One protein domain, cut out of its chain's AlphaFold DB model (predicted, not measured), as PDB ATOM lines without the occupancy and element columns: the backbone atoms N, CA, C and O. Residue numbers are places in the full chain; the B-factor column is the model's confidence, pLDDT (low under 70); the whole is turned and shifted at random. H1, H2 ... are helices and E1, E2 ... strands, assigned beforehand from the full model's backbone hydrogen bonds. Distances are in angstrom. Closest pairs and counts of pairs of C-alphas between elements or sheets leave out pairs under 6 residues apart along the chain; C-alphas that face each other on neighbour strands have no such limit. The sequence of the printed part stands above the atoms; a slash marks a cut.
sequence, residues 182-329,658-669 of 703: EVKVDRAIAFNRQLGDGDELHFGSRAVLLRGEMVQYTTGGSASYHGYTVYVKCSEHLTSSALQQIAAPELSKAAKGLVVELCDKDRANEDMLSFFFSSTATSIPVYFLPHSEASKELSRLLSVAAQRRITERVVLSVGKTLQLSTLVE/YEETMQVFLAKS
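This is residues 182 to 329 and 658 to 669 of the 703 residues of the protein "Peptidase_M28 domain-containing protein" of Leishmania tarentolae (UniProt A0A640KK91). A closed barrel of seven strands, E1, E7, E6, E5, E4, E8 and E9 round the ring, has H3 packed on its outside, while E1 runs on into the hairpin of E2 and E3, which makes one end of the long axis. H2 packs on E3 and also reaches the outside of the barrel, with H1 near it. The 160 printed residues include nine named strands and three named helices, in the order E1 E2 E3 E4 E5 H1 E6 H2 E7 H3 E8 E9; the barrel is mixed, the hairpin antiparallel, the class mixed. The whole is compact, with a radius of gyration of the C-alphas of 15.7 A, and elongated, spanning 56 by 35 by 33 A.

E1, residues 182 to 187, is antiparallel to E7, residues 286 to 290, with N 186 and O 288 2.9 A apart, within hydrogen-bond range, as are the pairs that follow. Parallel neighbours come next round the ring: E7 and E6, residues 257 to 262 (N 260 and O 287, 2.8 A); E6 and E5, residues 229 to 232 (N 232 and O 259, 2.8 A); E5 and E4, residues 210 to 216 (N 215 and O 229, 2.8 A). Antiparallel pairs close it: E4 and E8, residues 312 to 318 (N 214 and O 314, 2.8 A); E8 and E9, residues 659 to 668 (N 315 and O 665, 2.9 A); E9 and E1 (N 183 and O 662, 2.9 A). E1 runs on at 13 degrees into E2, residues 190 to 194, which forms a hairpin with E3, residues 200 to 205 (N 193 and O 201, 2.8 A). H2, residues 268 to 279, comes closest to E3 at the C-alphas of Phe 277 and Gly 204, 4.4 A apart; it is on the barrel, outside it, at a height over the sheet of 11.5 A. H1, residues 240 to 246, is only just on the barrel, with 5 pairs of C-alphas within 10 A; it is close to H2 but not clearly touching, about perpendicular at 78 degrees, the closest C-alphas being those of Ser 240 and Met 272, 7.5 A apart. E5, H1, E6 and E6, H2, E7 are strand-helix-strand units, parallel neighbour strands joined through a helix, with right-handed crossovers. H3, residues 293 to 307, is on the barrel, outside it, at a height over the sheet of 7.4 A; its closest C-alpha pair with E8 is Ala 305 and Glu 312, 5.4 A. H1, H2 and H3 have every O i to N i+4 pair within hydrogen-bond range.

E1 begins at C-alpha 182 (248.701, 100.421, 233.818). From first to last C-alpha, H2 measures 17.0 A, H3 21.4 A, E8 20.0 A and E9 29.1 A. E9 ends at C-alpha 668 (253.633, 116.088, 224.728).

The two C-alphas farthest apart are those of Asp 197 and Thr 311, 56.1 A. Residues 330 to 657 are not printed, and C-alphas 329 and 658 are 12.0 A apart across this cut, which lies between E8 and E9. Of the links printed whole, E4 to E5 is long, with 12 residues. The mean pLDDT of the printed part is 87.5; it is under 70 at residues 196 to 198, 222, 309 to 311 and 321 to 325.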
ATOM      1  N   GLU A 182     248.452 101.802 234.222       92.94
ATOM      2  CA  GLU A 182     248.701 100.421 233.818       92.94
ATOM      3  C   GLU A 182     247.500  99.573 234.237       92.94
ATOM      4  O   GLU A 182     247.124  99.542 235.411       92.94
ATOM      5  N   VAL A 183     246.851  98.923 233.271       93.75
ATOM      6  CA  VAL A 183     245.598  98.196 233.499       93.75
ATOM      7  C   VAL A 183     245.552  96.911 232.683       93.75
ATOM      8  O   VAL A 183     246.041  96.854 231.557       93.75
ATOM      9  N   LYS A 184     244.957  95.862 233.253       92.75
ATOM     10  CA  LYS A 184     244.701  94.614 232.529       92.75
ATOM     11  C   LYS A 184     243.566  94.819 231.533       92.75
ATOM     12  O   LYS A 184     242.534  95.386 231.887       92.75
ATOM     13  N   VAL A 185     243.776  94.349 230.314       93.81
ATOM     14  CA  VAL A 185     242.794  94.377 229.233       93.81
ATOM     15  C   VAL A 185     242.632  92.980 228.663       93.81
ATOM     16  O   VAL A 185     243.573  92.183 228.645       93.81
ATOM     17  N   ASP A 186     241.437  92.714 228.165       93.06
ATOM     18  CA  ASP A 186     241.106  91.440 227.553       93.06
ATOM     19  C   ASP A 186     241.142  91.612 226.035       93.06
ATOM     20  O   ASP A 186     240.494  92.498 225.477       93.06
ATOM     21  N   ARG A 187     241.918  90.795 225.333       93.94
ATOM     22  CA  ARG A 187     241.913  90.778 223.873       93.94
ATOM     23  C   ARG A 187     240.616  90.156 223.377       93.94
ATOM     24  O   ARG A 187     240.145  89.160 223.930       93.94
ATOM     25  N   ALA A 188     240.082  90.708 222.295       94.50
ATOM     26  CA  ALA A 188     238.964  90.101 221.606       94.50
ATOM     27  C   ALA A 188     239.285  88.674 221.135       94.50
ATOM     28  O   ALA A 188     240.437  88.339 220.836       94.50
ATOM     29  N   ILE A 189     238.251  87.835 221.069       93.56
ATOM     30  CA  ILE A 189     238.390  86.465 220.585       93.56
ATOM     31  C   ILE A 189     238.911  86.450 219.143       93.56
ATOM     32  O   ILE A 189     238.597  87.328 218.334       93.56
ATOM     33  N   ALA A 190     239.694  85.428 218.823       93.62
ATOM     34  CA  ALA A 190     240.150  85.136 217.478       93.62
ATOM     35  C   ALA A 190     240.141  83.624 217.296       93.62
ATOM     36  O   ALA A 190     240.661  82.885 218.137       93.62
ATOM     37  N   PHE A 191     239.514  83.167 216.223       92.44
ATOM     38  CA  PHE A 191     239.397  81.747 215.945       92.44
ATOM     39  C   PHE A 191     239.299  81.494 214.450       92.44
ATOM     40  O   PHE A 191     238.938  82.371 213.665       92.44
ATOM     41  N   ASN A 192     239.641  80.273 214.081       91.81
ATOM     42  CA  ASN A 192     239.430  79.741 212.757       91.81
ATOM     43  C   ASN A 192     238.355  78.663 212.825       91.81
ATOM     44  O   ASN A 192     238.285  77.924 213.812       91.81
ATOM     45  N   ARG A 193     237.552  78.558 211.770       88.12
ATOM     46  CA  ARG A 193     236.563  77.501 211.606       88.12
ATOM     47  C   ARG A 193     236.830  76.747 210.314       88.12
ATOM     48  O   ARG A 193     236.924  77.365 209.260       88.12
ATOM     49  N   GLN A 194     236.929  75.429 210.393       84.38
ATOM     50  CA  GLN A 194     237.056  74.575 209.215       84.38
ATOM     51  C   GLN A 194     235.659  74.155 208.761       84.38
ATOM     52  O   GLN A 194     234.925  73.533 209.531       84.38
ATOM     53  N   LEU A 195     235.293  74.481 207.521       74.62
ATOM     54  CA  LEU A 195     234.186  73.794 206.855       74.62
ATOM     55  C   LEU A 195     234.739  72.523 206.207       74.62
ATOM     56  O   LEU A 195     235.900  72.493 205.808       74.62
ATOM     57  N   GLY A 196     233.934  71.460 206.167       66.44
ATOM     58  CA  GLY A 196     234.326  70.068 205.888       66.44
ATOM     59  C   GLY A 196     234.989  69.734 204.539       66.44
ATOM     60  O   GLY A 196     234.922  68.579 204.142       66.44
ATOM     61  N   ASP A 197     235.643  70.683 203.868       63.03
ATOM     62  CA  ASP A 197     236.419  70.508 202.631       63.03
ATOM     63  C   ASP A 197     237.836  71.135 202.709       63.03
ATOM     64  O   ASP A 197     238.510  71.342 201.706       63.03
ATOM     65  N   GLY A 198     238.315  71.451 203.920       67.12
ATOM     66  CA  GLY A 198     239.660  72.001 204.154       67.12
ATOM     67  C   GLY A 198     239.759  73.529 204.083       67.12
ATOM     68  O   GLY A 198     240.786  74.077 204.483       67.12
ATOM     69  N   ASP A 199     238.693  74.214 203.661       78.56
ATOM     70  CA  ASP A 199     238.600  75.673 203.718       78.56
ATOM     71  C   ASP A 199     238.517  76.157 205.174       78.56
ATOM     72  O   ASP A 199     237.607  75.809 205.938       78.56
ATOM     73  N   GLU A 200     239.491  76.981 205.553       86.62
ATOM     74  CA  GLU A 200     239.588  77.592 206.871       86.62
ATOM     75  C   GLU A 200     239.092  79.040 206.813       86.62
ATOM     76  O   GLU A 200     239.694  79.908 206.182       86.62
ATOM     77  N   LEU A 201     237.980  79.312 207.492       90.00
ATOM     78  CA  LEU A 201     237.448  80.658 207.654       90.00
ATOM     79  C   LEU A 201     238.023  81.304 208.912       90.00
ATOM     80  O   LEU A 201     238.092  80.682 209.973       90.00
ATOM     81  N   HIS A 202     238.404  82.575 208.808       91.88
ATOM     82  CA  HIS A 202     238.960  83.345 209.916       91.88
ATOM     83  C   HIS A 202     237.915  84.282 210.513       91.88
ATOM     84  O   HIS A 202     237.220  84.993 209.787       91.88
ATOM     85  N   PHE A 203     237.895  84.360 211.841       92.56
ATOM     86  CA  PHE A 203     236.950  85.167 212.604       92.56
ATOM     87  C   PHE A 203     237.640  85.932 213.738       92.56
ATOM     88  O   PHE A 203     238.706  85.541 214.232       92.56
ATOM     89  N   GLY A 204     237.019  87.032 214.169       93.25
ATOM     90  CA  GLY A 204     237.486  87.818 215.312       93.25
ATOM     91  C   GLY A 204     238.680  88.742 215.034       93.25
ATOM     92  O   GLY A 204     238.961  89.114 213.894       93.25
ATOM     93  N   SER A 205     239.380  89.153 216.095       93.56
ATOM     94  CA  SER A 205     240.468  90.149 216.044       93.56
ATOM     95  C   SER A 205     241.839  89.518 215.794       93.56
ATOM     96  O   SER A 205     242.415  88.895 216.683       93.56
ATOM     97  N   ARG A 206     242.420  89.730 214.609       90.62
ATOM     98  CA  ARG A 206     243.665  89.061 214.186       90.62
ATOM     99  C   ARG A 206     244.946  89.764 214.619       90.62
ATOM    100  O   ARG A 206     245.987  89.119 214.724       90.62
ATOM    101  N   ALA A 207     244.903  91.071 214.840       89.06
ATOM    102  CA  ALA A 207     246.077  91.805 215.291       89.06
ATOM    103  C   ALA A 207     246.182  91.810 216.818       89.06
ATOM    104  O   ALA A 207     245.184  91.771 217.536       89.06
ATOM    105  N   VAL A 208     247.426  91.866 217.299       87.81
ATOM    106  CA  VAL A 208     247.747  91.814 218.732       87.81
ATOM    107  C   VAL A 208     248.429  93.094 219.197       87.81
ATOM    108  O   VAL A 208     248.105  93.636 220.239       87.81
ATOM    109  N   LEU A 209     249.370  93.639 218.432       90.38
ATOM    110  CA  LEU A 209     250.077  94.834 218.879       90.38
ATOM    111  C   LEU A 209     249.203  96.077 218.692       90.38
ATOM    112  O   LEU A 209     248.864  96.420 217.561       90.38
ATOM    113  N   LEU A 210     248.919  96.792 219.779       91.50
ATOM    114  CA  LEU A 210     248.205  98.065 219.729       91.50
ATOM    115  C   LEU A 210     249.096  99.174 220.277       91.50
ATOM    116  O   LEU A 210     249.493  99.159 221.440       91.50
ATOM    117  N   ARG A 211     249.425 100.143 219.423       91.31
ATOM    118  CA  ARG A 211     250.209 101.327 219.783       91.31
ATOM    119  C   ARG A 211     249.685 102.539 219.051       91.31
ATOM    120  O   ARG A 211     249.416 102.473 217.853       91.31
ATOM    121  N   GLY A 212     249.627 103.665 219.742       90.00
ATOM    122  CA  GLY A 212     249.307 104.926 219.097       90.00
ATOM    123  C   GLY A 212     248.604 105.911 220.003       90.00
ATOM    124  O   GLY A 212     248.335 105.644 221.173       90.00
ATOM    125  N   GLU A 213     248.331 107.068 219.418       92.00
ATOM    126  CA  GLU A 213     247.510 108.101 220.025       92.00
ATOM    127  C   GLU A 213     246.060 107.619 220.122       92.00
ATOM    128  O   GLU A 213     245.509 107.083 219.157       92.00
ATOM    129  N   MET A 214     245.464 107.799 221.295       92.56
ATOM    130  CA  MET A 214     244.101 107.392 221.596       92.56
ATOM    131  C   MET A 214     243.141 108.572 221.441       92.56
ATOM    132  O   MET A 214     243.404 109.671 221.927       92.56
ATOM    133  N   VAL A 215     241.995 108.321 220.813       92.12
ATOM    134  CA  VAL A 215     240.889 109.272 220.680       92.12
ATOM    135  C   VAL A 215     239.596 108.637 221.169       92.12
ATOM    136  O   VAL A 215     239.365 107.444 220.983       92.12
ATOM    137  N   GLN A 216     238.741 109.435 221.803       92.62
ATOM    138  CA  GLN A 216     237.434 108.967 222.251       92.62
ATOM    139  C   GLN A 216     236.453 108.930 221.070       92.62
ATOM    140  O   GLN A 216     236.348 109.899 220.316       92.62
ATOM    141  N   TYR A 217     235.732 107.821 220.927       93.31
ATOM    142  CA  TYR A 217     234.626 107.684 219.987       93.31
ATOM    143  C   TYR A 217     233.453 108.571 220.406       93.31
ATOM    144  O   TYR A 217     233.132 108.679 221.591       93.31
ATOM    145  N   THR A 218     232.809 109.190 219.419       89.94
ATOM    146  CA  THR A 218     231.595 109.989 219.613       89.94
ATOM    147  C   THR A 218     230.558 109.581 218.581       89.94
ATOM    148  O   THR A 218     230.829 109.603 217.375       89.94
ATOM    149  N   THR A 219     229.373 109.189 219.045       86.69
ATOM    150  CA  THR A 219     228.280 108.780 218.161       86.69
ATOM    151  C   THR A 219     227.830 109.964 217.301       86.69
ATOM    152  O   THR A 219     227.575 111.055 217.806       86.69
ATOM    153  N   GLY A 220     227.761 109.770 215.981       78.25
ATOM    154  CA  GLY A 220     227.381 110.824 215.030       78.25
ATOM    155  C   GLY A 220     228.463 111.878 214.754       78.25
ATOM    156  O   GLY A 220     228.206 112.837 214.028       78.25
ATOM    157  N   GLY A 221     229.675 111.718 215.296       75.19
ATOM    158  CA  GLY A 221     230.804 112.587 214.973       75.19
ATOM    159  C   GLY A 221     231.310 112.370 213.542       75.19
ATOM    160  O   GLY A 221     231.441 111.239 213.086       75.19
ATOM    161  N   SER A 222     231.671 113.448 212.840       64.44
ATOM    162  CA  SER A 222     232.296 113.395 211.506       64.44
ATOM    163  C   SER A 222     233.815 113.155 211.553       64.44
ATOM    164  O   SER A 222     234.525 113.445 210.587       64.44
ATOM    165  N   ALA A 223     234.348 112.728 212.701       72.62
ATOM    166  CA  ALA A 223     235.782 112.584 212.910       72.62
ATOM    167  C   ALA A 223     236.313 111.350 212.170       72.62
ATOM    168  O   ALA A 223     235.814 110.242 212.354       72.62
ATOM    169  N   SER A 224     237.358 111.538 211.359       83.38
ATOM    170  CA  SER A 224     238.113 110.413 210.808       83.38
ATOM    171  C   SER A 224     238.948 109.774 211.915       83.38
ATOM    172  O   SER A 224     239.743 110.450 212.568       83.38
ATOM    173  N   TYR A 225     238.778 108.468 212.111       89.25
ATOM    174  CA  TYR A 225     239.532 107.681 213.089       89.25
ATOM    175  C   TYR A 225     240.819 107.071 212.510       89.25
ATOM    176  O   TYR A 225     241.533 106.340 213.200       89.25
ATOM    177  N   HIS A 226     241.137 107.380 211.250       89.88
ATOM    178  CA  HIS A 226     242.322 106.864 210.579       89.88
ATOM    179  C   HIS A 226     243.608 107.241 211.333       89.88
ATOM    180  O   HIS A 226     243.843 108.405 211.656       89.88
ATOM    181  N   GLY A 227     244.464 106.248 211.590       88.06
ATOM    182  CA  GLY A 227     245.760 106.454 212.242       88.06
ATOM    183  C   GLY A 227     245.714 106.644 213.766       88.06
ATOM    184  O   GLY A 227     246.782 106.774 214.381       88.06
ATOM    185  N   TYR A 228     244.526 106.593 214.375       92.38
ATOM    186  CA  TYR A 228     244.312 106.671 215.820       92.38
ATOM    187  C   TYR A 228     243.829 105.340 216.391       92.38
ATOM    188  O   TYR A 228     243.258 104.513 215.683       92.38
ATOM    189  N   THR A 229     244.032 105.146 217.690       95.00
ATOM    190  CA  THR A 229     243.318 104.115 218.440       95.00
ATOM    191  C   THR A 229     242.022 104.689 218.980       95.00
ATOM    192  O   THR A 229     242.027 105.724 219.645       95.00
ATOM    193  N   VAL A 230     240.915 104.003 218.734       95.31
ATOM    194  CA  VAL A 230     239.590 104.465 219.141       95.31
ATOM    195  C   VAL A 230     239.223 103.866 220.493       95.31
ATOM    196  O   VAL A 230     239.269 102.652 220.658       95.31
ATOM    197  N   TYR A 231     238.842 104.707 221.450       95.81
ATOM    198  CA  TYR A 231     238.280 104.288 222.731       95.81
ATOM    199  C   TYR A 231     236.767 104.510 222.751       95.81
ATOM    200  O   TYR A 231     236.302 105.643 222.615       95.81
ATOM    201  N   VAL A 232     236.007 103.435 222.939       95.25
ATOM    202  CA  VAL A 232     234.546 103.462 223.048       95.25
ATOM    203  C   VAL A 232     234.170 103.347 224.512       95.25
ATOM    204  O   VAL A 232     234.435 102.336 225.165       95.25
ATOM    205  N   LYS A 233     233.560 104.411 225.021       92.81
ATOM    206  CA  LYS A 233     233.093 104.484 226.398       92.81
ATOM    207  C   LYS A 233     231.778 103.730 226.550       92.81
ATOM    208  O   LYS A 233     230.995 103.653 225.611       92.81
ATOM    209  N   CYS A 234     231.485 103.291 227.765       89.06
ATOM    210  CA  CYS A 234     230.272 102.548 228.094       89.06
ATOM    211  C   CYS A 234     228.943 103.218 227.666       89.06
ATOM    212  O   CYS A 234     227.957 102.543 227.406       89.06
ATOM    213  N   SER A 235     228.910 104.553 227.601       89.25
ATOM    214  CA  SER A 235     227.709 105.337 227.248       89.25
ATOM    215  C   SER A 235     227.524 105.554 225.745       89.25
ATOM    216  O   SER A 235     226.508 106.105 225.338       89.25
ATOM    217  N   GLU A 236     228.502 105.156 224.936       91.88
ATOM    218  CA  GLU A 236     228.497 105.347 223.491       91.88
ATOM    219  C   GLU A 236     228.337 103.996 222.806       91.88
ATOM    220  O   GLU A 236     228.994 103.019 223.179       91.88
ATOM    221  N   HIS A 237     227.489 103.942 221.782       93.00
ATOM    222  CA  HIS A 237     227.211 102.709 221.054       93.00
ATOM    223  C   HIS A 237     227.833 102.765 219.668       93.00
ATOM    224  O   HIS A 237     227.639 103.709 218.894       93.00
ATOM    225  N   LEU A 238     228.605 101.734 219.347       92.44
ATOM    226  CA  LEU A 238     229.065 101.509 217.992       92.44
ATOM    227  C   LEU A 238     227.845 101.331 217.087       92.44
ATOM    228  O   LEU A 238     226.817 100.796 217.486       92.44
ATOM    229  N   THR A 239     227.963 101.812 215.856       91.50
ATOM    230  CA  THR A 239     227.014 101.513 214.779       91.50
ATOM    231  C   THR A 239     227.702 100.594 213.783       91.50
ATOM    232  O   THR A 239     228.926 100.653 213.641       91.50
ATOM    233  N   SER A 240     226.946  99.786 213.037       89.81
ATOM    234  CA  SER A 240     227.532  98.910 212.012       89.81
ATOM    235  C   SER A 240     228.368  99.700 210.996       89.81
ATOM    236  O   SER A 240     229.461  99.273 210.634       89.81
ATOM    237  N   SER A 241     227.914 100.896 210.608       88.75
ATOM    238  CA  SER A 241     228.666 101.803 209.733       88.75
ATOM    239  C   SER A 241     229.949 102.330 210.378       88.75
ATOM    240  O   SER A 241     230.981 102.390 209.714       88.75
ATOM    241  N   ALA A 242     229.917 102.695 211.666       90.00
ATOM    242  CA  ALA A 242     231.117 103.145 212.370       90.00
ATOM    243  C   ALA A 242     232.138 102.012 212.501       90.00
ATOM    244  O   ALA A 242     233.325 102.226 212.272       90.00
ATOM    245  N   LEU A 243     231.683 100.796 212.807       91.19
ATOM    246  CA  LEU A 243     232.557  99.634 212.916       91.19
ATOM    247  C   LEU A 243     233.205  99.289 211.569       91.19
ATOM    248  O   LEU A 243     234.405  99.043 211.532       91.19
ATOM    249  N   GLN A 244     232.461  99.367 210.460       88.75
ATOM    250  CA  GLN A 244     233.008  99.197 209.107       88.75
ATOM    251  C   GLN A 244     234.047 100.267 208.740       88.75
ATOM    252  O   GLN A 244     235.022  99.961 208.058       88.75
ATOM    253  N   GLN A 245     233.870 101.512 209.193       88.81
ATOM    254  CA  GLN A 245     234.859 102.578 208.990       88.81
ATOM    255  C   GLN A 245     236.120 102.358 209.834       88.81
ATOM    256  O   GLN A 245     237.234 102.508 209.340       88.81
ATOM    257  N   ILE A 246     235.950 101.992 211.106       91.69
ATOM    258  CA  ILE A 246     237.052 101.743 212.045       91.69
ATOM    259  C   ILE A 246     237.863 100.516 211.604       91.69
ATOM    260  O   ILE A 246     239.092 100.568 211.595       91.69
ATOM    261  N   ALA A 247     237.181  99.441 211.209       90.44
ATOM    262  CA  ALA A 247     237.757  98.176 210.758       90.44
ATOM    263  C   ALA A 247     237.816  98.070 209.222       90.44
ATOM    264  O   ALA A 247     237.621  96.986 208.668       90.44
ATOM    265  N   ALA A 248     238.053  99.188 208.527       87.19
ATOM    266  CA  ALA A 248     238.143  99.195 207.072       87.19
ATOM    267  C   ALA A 248     239.210  98.189 206.575       87.19
ATOM    268  O   ALA A 248     240.274  98.081 207.189       87.19
ATOM    269  N   PRO A 249     238.987  97.478 205.451       82.31
ATOM    270  CA  PRO A 249     239.941  96.481 204.952       82.31
ATOM    271  C   PRO A 249     241.310  97.082 204.604       82.31
ATOM    272  O   PRO A 249     242.349  96.448 204.779       82.31
ATOM    273  N   GLU A 250     241.311  98.323 204.110       83.38
ATOM    274  CA  GLU A 250     242.530  99.063 203.807       83.38
ATOM    275  C   GLU A 250     243.125  99.669 205.082       83.38
ATOM    276  O   GLU A 250     242.562 100.591 205.678       83.38
ATOM    277  N   LEU A 251     244.322  99.209 205.454       77.38
ATOM    278  CA  LEU A 251     245.044  99.677 206.645       77.38
ATOM    279  C   LEU A 251     245.305 101.199 206.641       77.38
ATOM    280  O   LEU A 251     245.433 101.805 207.698       77.38
ATOM    281  N   SER A 252     245.371 101.815 205.454       80.38
ATOM    282  CA  SER A 252     245.540 103.263 205.235       80.38
ATOM    283  C   SER A 252     244.260 104.084 205.427       80.38
ATOM    284  O   SER A 252     244.276 105.301 205.252       80.38
ATOM    285  N   LYS A 253     243.136 103.432 205.730       84.69
ATOM    286  CA  LYS A 253     241.852 104.066 206.059       84.69
ATOM    287  C   LYS A 253     241.303 103.588 207.404       84.69
ATOM    288  O   LYS A 253     240.490 104.288 207.998       84.69
ATOM    289  N   ALA A 254     241.776 102.443 207.891       88.62
ATOM    290  CA  ALA A 254     241.402 101.877 209.177       88.62
ATOM    291  C   ALA A 254     241.965 102.664 210.374       88.62
ATOM    292  O   ALA A 254     242.968 103.385 210.293       88.62
ATOM    293  N   ALA A 255     241.329 102.475 211.527       93.31
ATOM    294  CA  ALA A 255     241.924 102.834 212.805       93.31
ATOM    295  C   ALA A 255     243.142 101.939 213.098       93.31
ATOM    296  O   ALA A 255     243.266 100.830 212.582       93.31
ATOM    297  N   LYS A 256     244.035 102.384 213.986       93.62
ATOM    298  CA  LYS A 256     245.144 101.540 214.469       93.62
ATOM    299  C   LYS A 256     244.681 100.417 215.394       93.62
ATOM    300  O   LYS A 256     245.415  99.454 215.587       93.62
ATOM    301  N   GLY A 257     243.501 100.559 215.987       95.00
ATOM    302  CA  GLY A 257     242.897  99.585 216.883       95.00
ATOM    303  C   GLY A 257     241.696 100.157 217.616       95.00
ATOM    304  O   GLY A 257     241.377 101.344 217.494       95.00
ATOM    305  N   LEU A 258     241.049  99.295 218.388       96.25
ATOM    306  CA  LEU A 258     239.818  99.594 219.104       96.25
ATOM    307  C   LEU A 258     239.941  99.127 220.557       96.25
ATOM    308  O   LEU A 258     240.321  97.989 220.819       96.25
ATOM    309  N   VAL A 259     239.606 100.002 221.500       96.62
ATOM    310  CA  VAL A 259     239.478  99.685 222.925       96.62
ATOM    311  C   VAL A 259     238.037  99.952 223.333       96.62
ATOM    312  O   VAL A 259     237.583 101.092 223.271       96.62
ATOM    313  N   VAL A 260     237.311  98.920 223.749       95.88
ATOM    314  CA  VAL A 260     235.905  99.022 224.157       95.88
ATOM    315  C   VAL A 260     235.788  98.818 225.657       95.88
ATOM    316  O   VAL A 260     236.303  97.851 226.212       95.88
ATOM    317  N   GLU A 261     235.119  99.739 226.335       94.31
ATOM    318  CA  GLU A 261     234.801  99.584 227.747       94.31
ATOM    319  C   GLU A 261     233.669  98.566 227.939       94.31
ATOM    320  O   GLU A 261     232.593  98.702 227.358       94.31
ATOM    321  N   LEU A 262     233.910  97.553 228.771       90.62
ATOM    322  CA  LEU A 262     232.924  96.538 229.127       90.62
ATOM    323  C   LEU A 262     232.033  97.049 230.251       90.62
ATOM    324  O   LEU A 262     232.503  97.206 231.380       90.62
ATOM    325  N   CYS A 263     230.749  97.240 229.975       85.81
ATOM    326  CA  CYS A 263     229.788  97.674 230.977       85.81
ATOM    327  C   CYS A 263     229.155  96.496 231.717       85.81
ATOM    328  O   CYS A 263     228.987  95.400 231.181       85.81
ATOM    329  N   ASP A 264     228.697  96.757 232.938       80.88
ATOM    330  CA  ASP A 264     227.933  95.767 233.699       80.88
ATOM    331  C   ASP A 264     226.480  95.668 233.225       80.88
ATOM    332  O   ASP A 264     225.864  94.609 233.297       80.88
ATOM    333  N   LYS A 265     225.889  96.783 232.781       81.31
ATOM    334  CA  LYS A 265     224.454  96.861 232.456       81.31
ATOM    335  C   LYS A 265     224.168  96.844 230.962       81.31
ATOM    336  O   LYS A 265     223.176  96.242 230.564       81.31
ATOM    337  N   ASP A 266     225.016  97.506 230.190       86.31
ATOM    338  CA  ASP A 266     224.846  97.728 228.760       86.31
ATOM    339  C   ASP A 266     225.707  96.746 227.963       86.31
ATOM    340  O   ASP A 266     226.879  96.564 228.277       86.31
ATOM    341  N   ARG A 267     225.129  96.083 226.962       86.12
ATOM    342  CA  ARG A 267     225.848  95.119 226.116       86.12
ATOM    343  C   ARG A 267     225.813  95.452 224.640       86.12
ATOM    344  O   ARG A 267     226.397  94.704 223.868       86.12
ATOM    345  N   ALA A 268     225.246  96.592 224.248       89.12
ATOM    346  CA  ALA A 268     225.059  96.927 222.839       89.12
ATOM    347  C   ALA A 268     226.359  96.800 222.019       89.12
ATOM    348  O   ALA A 268     226.367  96.244 220.923       89.12
ATOM    349  N   ASN A 269     227.488  97.248 222.582       91.75
ATOM    350  CA  ASN A 269     228.798  97.131 221.936       91.75
ATOM    351  C   ASN A 269     229.317  95.686 221.864       91.75
ATOM    352  O   ASN A 269     229.944  95.315 220.874       91.75
ATOM    353  N   GLU A 270     229.084  94.878 222.899       89.88
ATOM    354  CA  GLU A 270     229.500  93.471 222.927       89.88
ATOM    355  C   GLU A 270     228.675  92.636 221.949       89.88
ATOM    356  O   GLU A 270     229.249  91.854 221.194       89.88
ATOM    357  N   ASP A 271     227.361  92.855 221.905       88.25
ATOM    358  CA  ASP A 271     226.442  92.170 220.995       88.25
ATOM    359  C   ASP A 271     226.731  92.560 219.535       88.25
ATOM    360  O   ASP A 271     226.792  91.703 218.650       88.25
ATOM    361  N   MET A 272     227.035  93.838 219.277       90.38
ATOM    362  CA  MET A 272     227.468  94.293 217.954       90.38
ATOM    363  C   MET A 272     228.788  93.652 217.518       90.38
ATOM    364  O   MET A 272     228.913  93.200 216.378       90.38
ATOM    365  N   LEU A 273     229.783  93.616 218.407       92.50
ATOM    366  CA  LEU A 273     231.063  92.977 218.112       92.50
ATOM    367  C   LEU A 273     230.922  91.463 217.981       92.50
ATOM    368  O   LEU A 273     231.647  90.865 217.196       92.50
ATOM    369  N   SER A 274     229.985  90.851 218.701       90.62
ATOM    370  CA  SER A 274     229.688  89.427 218.590       90.62
ATOM    371  C   SER A 274     229.181  89.103 217.195       90.62
ATOM    372  O   SER A 274     229.761  88.247 216.535       90.62
ATOM    373  N   PHE A 275     228.180  89.844 216.720       89.06
ATOM    374  CA  PHE A 275     227.653  89.695 215.367       89.06
ATOM    375  C   PHE A 275     228.720  89.965 214.292       89.06
ATOM    376  O   PHE A 275     228.826  89.256 213.289       89.06
ATOM    377  N   PHE A 276     229.555  90.984 214.501       91.06
ATOM    378  CA  PHE A 276     230.631  91.308 213.570       91.06
ATOM    379  C   PHE A 276     231.715  90.221 213.528       91.06
ATOM    380  O   PHE A 276     232.124  89.796 212.450       91.06
ATOM    381  N   PHE A 277     232.163  89.725 214.682       91.69
ATOM    382  CA  PHE A 277     233.199  88.693 214.756       91.69
ATOM    383  C   PHE A 277     232.716  87.316 214.347       91.69
ATOM    384  O   PHE A 277     233.546  86.497 213.967       91.69
ATOM    385  N   SER A 278     231.415  87.053 214.407       88.19
ATOM    386  CA  SER A 278     230.865  85.785 213.948       88.19
ATOM    387  C   SER A 278     230.743  85.689 212.429       88.19
ATOM    388  O   SER A 278     230.710  84.597 211.872       88.19
ATOM    389  N   SER A 279     230.773  86.833 211.742       87.88
ATOM    390  CA  SER A 279     230.690  86.914 210.284       87.88
ATOM    391  C   SER A 279     232.000  87.328 209.613       87.88
ATOM    392  O   SER A 279     232.161  87.112 208.413       87.88
ATOM    393  N   THR A 280     232.937  87.962 210.325       88.56
ATOM    394  CA  THR A 280     234.134  88.559 209.713       88.56
ATOM    395  C   THR A 280     235.344  88.567 210.657       88.56
ATOM    396  O   THR A 280     235.229  88.781 211.865       88.56
ATOM    397  N   ALA A 281     236.544  88.377 210.097       91.81
ATOM    398  CA  ALA A 281     237.807  88.681 210.768       91.81
ATOM    399  C   ALA A 281     238.230  90.134 210.533       91.81
ATOM    400  O   ALA A 281     238.158  90.644 209.417       91.81
ATOM    401  N   THR A 282     238.761  90.775 211.572       92.12
ATOM    402  CA  THR A 282     239.335  92.118 211.477       92.12
ATOM    403  C   THR A 282     240.852  92.107 211.614       92.12
ATOM    404  O   THR A 282     241.425  91.364 212.414       92.12
ATOM    405  N   SER A 283     241.508  92.952 210.818       90.25
ATOM    406  CA  SER A 283     242.959  93.151 210.822       90.25
ATOM    407  C   SER A 283     243.430  94.128 211.900       90.25
ATOM    408  O   SER A 283     244.634  94.225 212.132       90.25
ATOM    409  N   ILE A 284     242.513  94.831 212.574       93.06
ATOM    410  CA  ILE A 284     242.847  95.735 213.676       93.06
ATOM    411  C   ILE A 284     242.780  95.008 215.027       93.06
ATOM    412  O   ILE A 284     241.944  94.122 215.204       93.06
ATOM    413  N   PRO A 285     243.642  95.359 215.997       94.12
ATOM    414  CA  PRO A 285     243.573  94.792 217.333       94.12
ATOM    415  C   PRO A 285     242.383  95.388 218.090       94.12
ATOM    416  O   PRO A 285     242.237  96.612 218.184       94.12
ATOM    417  N   VAL A 286     241.551  94.517 218.655       96.12
ATOM    418  CA  VAL A 286     240.413  94.894 219.496       96.12
ATOM    419  C   VAL A 286     240.651  94.416 220.925       96.12
ATOM    420  O   VAL A 286     240.924  93.238 221.166       96.12
ATOM    421  N   TYR A 287     240.541  95.344 221.869       96.12
ATOM    422  CA  TYR A 287     240.728  95.116 223.294       96.12
ATOM    423  C   TYR A 287     239.522  95.590 224.090       96.12
ATOM    424  O   TYR A 287     238.852  96.554 223.733       96.12
ATOM    425  N   PHE A 288     239.292  94.931 225.211       95.31
ATOM    426  CA  PHE A 288     238.210  95.194 226.129       95.31
ATOM    427  C   PHE A 288     238.769  95.638 227.477       95.31
ATOM    428  O   PHE A 288     239.660  95.003 228.045       95.31
ATOM    429  N   LEU A 289     238.248  96.750 227.984       94.69
ATOM    430  CA  LEU A 289     238.637  97.326 229.264       94.69
ATOM    431  C   LEU A 289     237.496  97.131 230.271       94.69
ATOM    432  O   LEU A 289     236.428  97.713 230.073       94.69
ATOM    433  N   PRO A 290     237.686  96.363 231.359       91.06
ATOM    434  CA  PRO A 290     236.667  96.222 232.396       91.06
ATOM    435  C   PRO A 290     236.284  97.570 233.021       91.06
ATOM    436  O   PRO A 290     237.171  98.352 233.396       91.06
ATOM    437  N   HIS A 291     234.979  97.825 233.188       89.12
ATOM    438  CA  HIS A 291     234.499  99.014 233.890       89.12
ATOM    439  C   HIS A 291     235.025  99.031 235.330       89.12
ATOM    440  O   HIS A 291     234.703  98.193 236.168       89.12
ATOM    441  N   SER A 292     235.912  99.980 235.597       89.75
ATOM    442  CA  SER A 292     236.680 100.092 236.838       89.75
ATOM    443  C   SER A 292     237.170 101.528 237.034       89.75
ATOM    444  O   SER A 292     237.044 102.371 236.142       89.75
ATOM    445  N   GLU A 293     237.791 101.827 238.174       91.06
ATOM    446  CA  GLU A 293     238.399 103.148 238.404       91.06
ATOM    447  C   GLU A 293     239.435 103.513 237.323       91.06
ATOM    448  O   GLU A 293     239.514 104.669 236.913       91.06
ATOM    449  N   ALA A 294     240.138 102.523 236.759       90.88
ATOM    450  CA  ALA A 294     241.064 102.727 235.646       90.88
ATOM    451  C   ALA A 294     240.363 103.237 234.372       90.88
ATOM    452  O   ALA A 294     240.865 104.144 233.713       90.88
ATOM    453  N   SER A 295     239.182 102.705 234.036       91.88
ATOM    454  CA  SER A 295     238.395 103.169 232.878       91.88
ATOM    455  C   SER A 295     237.866 104.599 233.052       91.88
ATOM    456  O   SER A 295     237.889 105.401 232.111       91.88
ATOM    457  N   LYS A 296     237.470 104.961 234.281       92.44
ATOM    458  CA  LYS A 296     237.039 106.321 234.631       92.44
ATOM    459  C   LYS A 296     238.198 107.306 234.526       92.44
ATOM    460  O   LYS A 296     238.030 108.387 233.962       92.44
ATOM    461  N   GLU A 297     239.370 106.916 235.019       92.88
ATOM    462  CA  GLU A 297     240.581 107.726 234.927       92.88
ATOM    463  C   GLU A 297     241.032 107.905 233.474       92.88
ATOM    464  O   GLU A 297     241.297 109.028 233.055       92.88
ATOM    465  N   LEU A 298     241.018 106.844 232.661       93.19
ATOM    466  CA  LEU A 298     241.319 106.936 231.230       93.19
ATOM    467  C   LEU A 298     240.376 107.911 230.513       93.19
ATOM    468  O   LEU A 298     240.824 108.793 229.780       93.19
ATOM    469  N   SER A 299     239.074 107.802 230.775       91.69
ATOM    470  CA  SER A 299     238.076 108.739 230.255       91.69
ATOM    471  C   SER A 299     238.365 110.189 230.664       91.69
ATOM    472  O   SER A 299     238.223 111.107 229.854       91.69
ATOM    473  N   ARG A 300     238.782 110.411 231.916       91.88
ATOM    474  CA  ARG A 300     239.156 111.736 232.419       91.88
ATOM    475  C   ARG A 300     240.386 112.270 231.685       91.88
ATOM    476  O   ARG A 300     240.345 113.402 231.203       91.88
ATOM    477  N   LEU A 301     241.437 111.464 231.538       91.38
ATOM    478  CA  LEU A 301     242.660 111.836 230.816       91.38
ATOM    479  C   LEU A 301     242.371 112.210 229.358       91.38
ATOM    480  O   LEU A 301     242.840 113.247 228.894       91.38
ATOM    481  N   LEU A 302     241.541 111.428 228.663       90.94
ATOM    482  CA  LEU A 302     241.129 111.726 227.290       90.94
ATOM    483  C   LEU A 302     240.351 113.041 227.193       90.94
ATOM    484  O   LEU A 302     240.605 113.830 226.284       90.94
ATOM    485  N   SER A 303     239.455 113.319 228.143       89.38
ATOM    486  CA  SER A 303     238.705 114.582 228.160       89.38
ATOM    487  C   SER A 303     239.607 115.806 228.375       89.38
ATOM    488  O   SER A 303     239.435 116.824 227.706       89.38
ATOM    489  N   VAL A 304     240.619 115.692 229.243       88.44
ATOM    490  CA  VAL A 304     241.595 116.764 229.503       88.44
ATOM    491  C   VAL A 304     242.509 116.967 228.296       88.44
ATOM    492  O   VAL A 304     242.688 118.098 227.842       88.44
ATOM    493  N   ALA A 305     243.031 115.884 227.716       85.81
ATOM    494  CA  ALA A 305     243.854 115.950 226.512       85.81
ATOM    495  C   ALA A 305     243.069 116.516 225.315       85.81
ATOM    496  O   ALA A 305     243.605 117.297 224.533       85.81
ATOM    497  N   ALA A 306     241.769 116.218 225.205       84.44
ATOM    498  CA  ALA A 306     240.904 116.791 224.179       84.44
ATOM    499  C   ALA A 306     240.704 118.312 224.328       84.44
ATOM    500  O   ALA A 306     240.505 118.986 223.317       84.44
ATOM    501  N   GLN A 307     240.790 118.863 225.544       85.19
ATOM    502  CA  GLN A 307     240.802 120.314 225.785       85.19
ATOM    503  C   GLN A 307     242.191 120.927 225.533       85.19
ATOM    504  O   GLN A 307     242.297 122.074 225.108       85.19
ATOM    505  N   ARG A 308     243.261 120.153 225.754       83.00
ATOM    506  CA  ARG A 308     244.670 120.563 225.625       83.00
ATOM    507  C   ARG A 308     245.364 119.995 224.381       83.00
ATOM    508  O   ARG A 308     246.573 119.772 224.404       83.00
ATOM    509  N   ARG A 309     244.632 119.800 223.275       67.19
ATOM    510  CA  ARG A 309     245.117 119.115 222.048       67.19
ATOM    511  C   ARG A 309     246.441 119.646 221.496       67.19
ATOM    512  O   ARG A 309     247.168 118.921 220.820       67.19
ATOM    513  N   ILE A 310     246.738 120.920 221.749       65.94
ATOM    514  CA  ILE A 310     247.957 121.579 221.275       65.94
ATOM    515  C   ILE A 310     249.186 121.119 222.069       65.94
ATOM    516  O   ILE A 310     250.276 121.108 221.511       65.94
ATOM    517  N   THR A 311     249.047 120.706 223.330       68.06
ATOM    518  CA  THR A 311     250.186 120.431 224.221       68.06
ATOM    519  C   THR A 311     250.272 118.987 224.693       68.06
ATOM    520  O   THR A 311     251.382 118.502 224.885       68.06
ATOM    521  N   GLU A 312     249.145 118.296 224.864       82.88
ATOM    522  CA  GLU A 312     249.086 116.965 225.482       82.88
ATOM    523  C   GLU A 312     248.322 115.973 224.602       82.88
ATOM    524  O   GLU A 312     247.317 116.314 223.975       82.88
ATOM    525  N   ARG A 313     248.803 114.729 224.572       85.12
ATOM    526  CA  ARG A 313     248.198 113.600 223.862       85.12
ATOM    527  C   ARG A 313     248.241 112.358 224.738       85.12
ATOM    528  O   ARG A 313     249.207 112.133 225.465       85.12
ATOM    529  N   VAL A 314     247.205 111.535 224.639       90.06
ATOM    530  CA  VAL A 314     247.164 110.234 225.313       90.06
ATOM    531  C   VAL A 314     247.679 109.191 224.336       90.06
ATOM    532  O   VAL A 314     247.100 108.995 223.271       90.06
ATOM    533  N   VAL A 315     248.778 108.538 224.686       91.06
ATOM    534  CA  VAL A 315     249.382 107.470 223.890       91.06
ATOM    535  C   VAL A 315     249.273 106.178 224.673       91.06
ATOM    536  O   VAL A 315     249.488 106.157 225.878       91.06
ATOM    537  N   LEU A 316     248.946 105.091 223.993       93.81
ATOM    538  CA  LEU A 316     248.837 103.781 224.616       93.81
ATOM    539  C   LEU A 316     249.828 102.798 223.980       93.81
ATOM    540  O   LEU A 316     250.187 102.920 222.802       93.81
ATOM    541  N   SER A 317     250.209 101.784 224.751       91.69
ATOM    542  CA  SER A 317     250.870 100.580 224.261       91.69
ATOM    543  C   SER A 317     250.262  99.340 224.918       91.69
ATOM    544  O   SER A 317     250.162  99.265 226.140       91.69
ATOM    545  N   VAL A 318     249.902  98.353 224.101       89.69
ATOM    546  CA  VAL A 318     249.520  96.995 224.511       89.69
ATOM    547  C   VAL A 318     250.421  96.009 223.776       89.69
ATOM    548  O   VAL A 318     250.662  96.160 222.576       89.69
ATOM    549  N   GLY A 319     250.925  95.010 224.499       81.06
ATOM    550  CA  GLY A 319     251.881  94.029 223.984       81.06
ATOM    551  C   GLY A 319     253.337  94.520 224.011       81.06
ATOM    552  O   GLY A 319     253.646  95.698 223.794       81.06
ATOM    553  N   LYS A 320     254.269  93.597 224.288       75.19
ATOM    554  CA  LYS A 320     255.706  93.906 224.429       75.19
ATOM    555  C   LYS A 320     256.380  94.112 223.073       75.19
ATOM    556  O   LYS A 320     256.905  95.188 222.795       75.19
ATOM    557  N   THR A 321     256.375  93.086 222.224       64.44
ATOM    558  CA  THR A 321     256.921  93.112 220.857       64.44
ATOM    559  C   THR A 321     256.096  92.197 219.960       64.44
ATOM    560  O   THR A 321     255.454  91.272 220.449       64.44
ATOM    561  N   LEU A 322     256.140  92.417 218.642       61.47
ATOM    562  CA  LEU A 322     255.384  91.605 217.680       61.47
ATOM    563  C   LEU A 322     255.717  90.104 217.789       61.47
ATOM    564  O   LEU A 322     254.818  89.279 217.729       61.47
ATOM    565  N   GLN A 323     256.994  89.762 218.003       59.22
ATOM    566  CA  GLN A 323     257.456  88.373 218.146       59.22
ATOM    567  C   GLN A 323     257.050  87.728 219.479       59.22
ATOM    568  O   GLN A 323     256.849  86.524 219.534       59.22
ATOM    569  N   LEU A 324     256.943  88.514 220.555       60.59
ATOM    570  CA  LEU A 324     256.540  88.014 221.877       60.59
ATOM    571  C   LEU A 324     255.017  87.981 222.061       60.59
ATOM    572  O   LEU A 324     254.538  87.388 223.023       60.59
ATOM    573  N   SER A 325     254.274  88.621 221.156       63.62
ATOM    574  CA  SER A 325     252.815  88.735 221.175       63.62
ATOM    575  C   SER A 325     252.164  88.023 219.978       63.62
ATOM    576  O   SER A 325     251.048  88.362 219.595       63.62
ATOM    577  N   THR A 326     252.848  87.060 219.345       71.88
ATOM    578  CA  THR A 326     252.277  86.291 218.228       71.88
ATOM    579  C   THR A 326     251.097  85.442 218.683       71.88
ATOM    580  O   THR A 326     251.106  84.893 219.785       71.88
ATOM    581  N   LEU A 327     250.102  85.298 217.806       79.19
ATOM    582  CA  LEU A 327     248.988  84.383 218.022       79.19
ATOM    583  C   LEU A 327     249.498  82.945 218.123       79.19
ATOM    584  O   LEU A 327     250.267  82.498 217.273       79.19
ATOM    585  N   VAL A 328     249.053  82.238 219.157       84.12
ATOM    586  CA  VAL A 328     249.329  80.811 219.341       84.12
ATOM    587  C   VAL A 328     248.051  80.036 219.077       84.12
ATOM    588  O   VAL A 328     247.027  80.288 219.721       84.12
ATOM    589  N   GLU A 329     248.126  79.104 218.132       86.44
ATOM    590  CA  GLU A 329     247.038  78.191 217.801       86.44
ATOM    591  C   GLU A 329     246.852  77.154 218.906       86.44
ATOM    592  O   GLU A 329     247.773  76.418 219.254       86.44
ATOM    593  N   TYR A 658     244.704  85.659 225.573       90.62
ATOM    594  CA  TYR A 658     243.577  86.608 225.639       90.62
ATOM    595  C   TYR A 658     243.737  87.694 226.706       90.62
ATOM    596  O   TYR A 658     242.986  88.659 226.705       90.62
ATOM    597  N   GLU A 659     244.708  87.569 227.603       90.44
ATOM    598  CA  GLU A 659     245.001  88.552 228.640       90.44
ATOM    599  C   GLU A 659     246.240  89.364 228.281       90.44
ATOM    600  O   GLU A 659     247.302  88.805 228.012       90.44
ATOM    601  N   GLU A 660     246.129  90.687 228.353       91.38
ATOM    602  CA  GLU A 660     247.240  91.602 228.112       91.38
ATOM    603  C   GLU A 660     247.233  92.754 229.125       91.38
ATOM    604  O   GLU A 660     246.269  92.982 229.862       91.38
ATOM    605  N   THR A 661     248.332  93.505 229.165       92.19
ATOM    606  CA  THR A 661     248.428  94.733 229.960       92.19
ATOM    607  C   THR A 661     248.501  95.935 229.030       92.19
ATOM    608  O   THR A 661     249.366  96.008 228.156       92.19
ATOM    609  N   MET A 662     247.600  96.892 229.242       93.75
ATOM    610  CA  MET A 662     247.606  98.188 228.582       93.75
ATOM    611  C   MET A 662     248.339  99.207 229.447       93.75
ATOM    612  O   MET A 662     247.996  99.419 230.610       93.75
ATOM    613  N   GLN A 663     249.317  99.870 228.841       94.12
ATOM    614  CA  GLN A 663     250.061 100.973 229.433       94.12
ATOM    615  C   GLN A 663     249.687 102.266 228.718       94.12
ATOM    616  O   GLN A 663     249.734 102.344 227.490       94.12
ATOM    617  N   VAL A 664     249.302 103.276 229.488       92.75
ATOM    618  CA  VAL A 664     248.874 104.582 228.987       92.75
ATOM    619  C   VAL A 664     249.871 105.635 229.441       92.75
ATOM    620  O   VAL A 664     250.227 105.718 230.614       92.75
ATOM    621  N   PHE A 665     250.294 106.464 228.500       91.31
ATOM    622  CA  PHE A 665     251.284 107.513 228.661       91.31
ATOM    623  C   PHE A 665     250.669 108.854 228.273       91.31
ATOM    624  O   PHE A 665     249.879 108.947 227.328       91.31
ATOM    625  N   LEU A 666     251.062 109.909 228.982       88.31
ATOM    626  CA  LEU A 666     250.778 111.276 228.572       88.31
ATOM    627  C   LEU A 666     252.000 111.792 227.811       88.31
ATOM    628  O   LEU A 666     253.054 112.018 228.402       88.31
ATOM    629  N   ALA A 667     251.872 111.933 226.498       84.75
ATOM    630  CA  ALA A 667     252.926 112.471 225.653       84.75
ATOM    631  C   ALA A 667     252.675 113.956 225.391       84.75
ATOM    632  O   ALA A 667     251.527 114.396 225.262       84.75
ATOM    633  N   LYS A 668     253.752 114.735 225.266       83.38
ATOM    634  CA  LYS A 668     253.633 116.088 224.728       83.38
ATOM    635  C   LYS A 668     253.427 116.031 223.219       83.38
ATOM    636  O   LYS A 668     253.800 115.065 222.557       83.38
ATOM    637  N   SER A 669     252.759 117.040 222.672       77.94
ATOM    638  CA  SER A 669     252.532 117.096 221.230       77.94
ATOM    639  C   SER A 669     253.847 117.342 220.479       77.94
ATOM    640  O   SER A 669     254.729 118.052 220.959       77.94
TER     641      SER A 669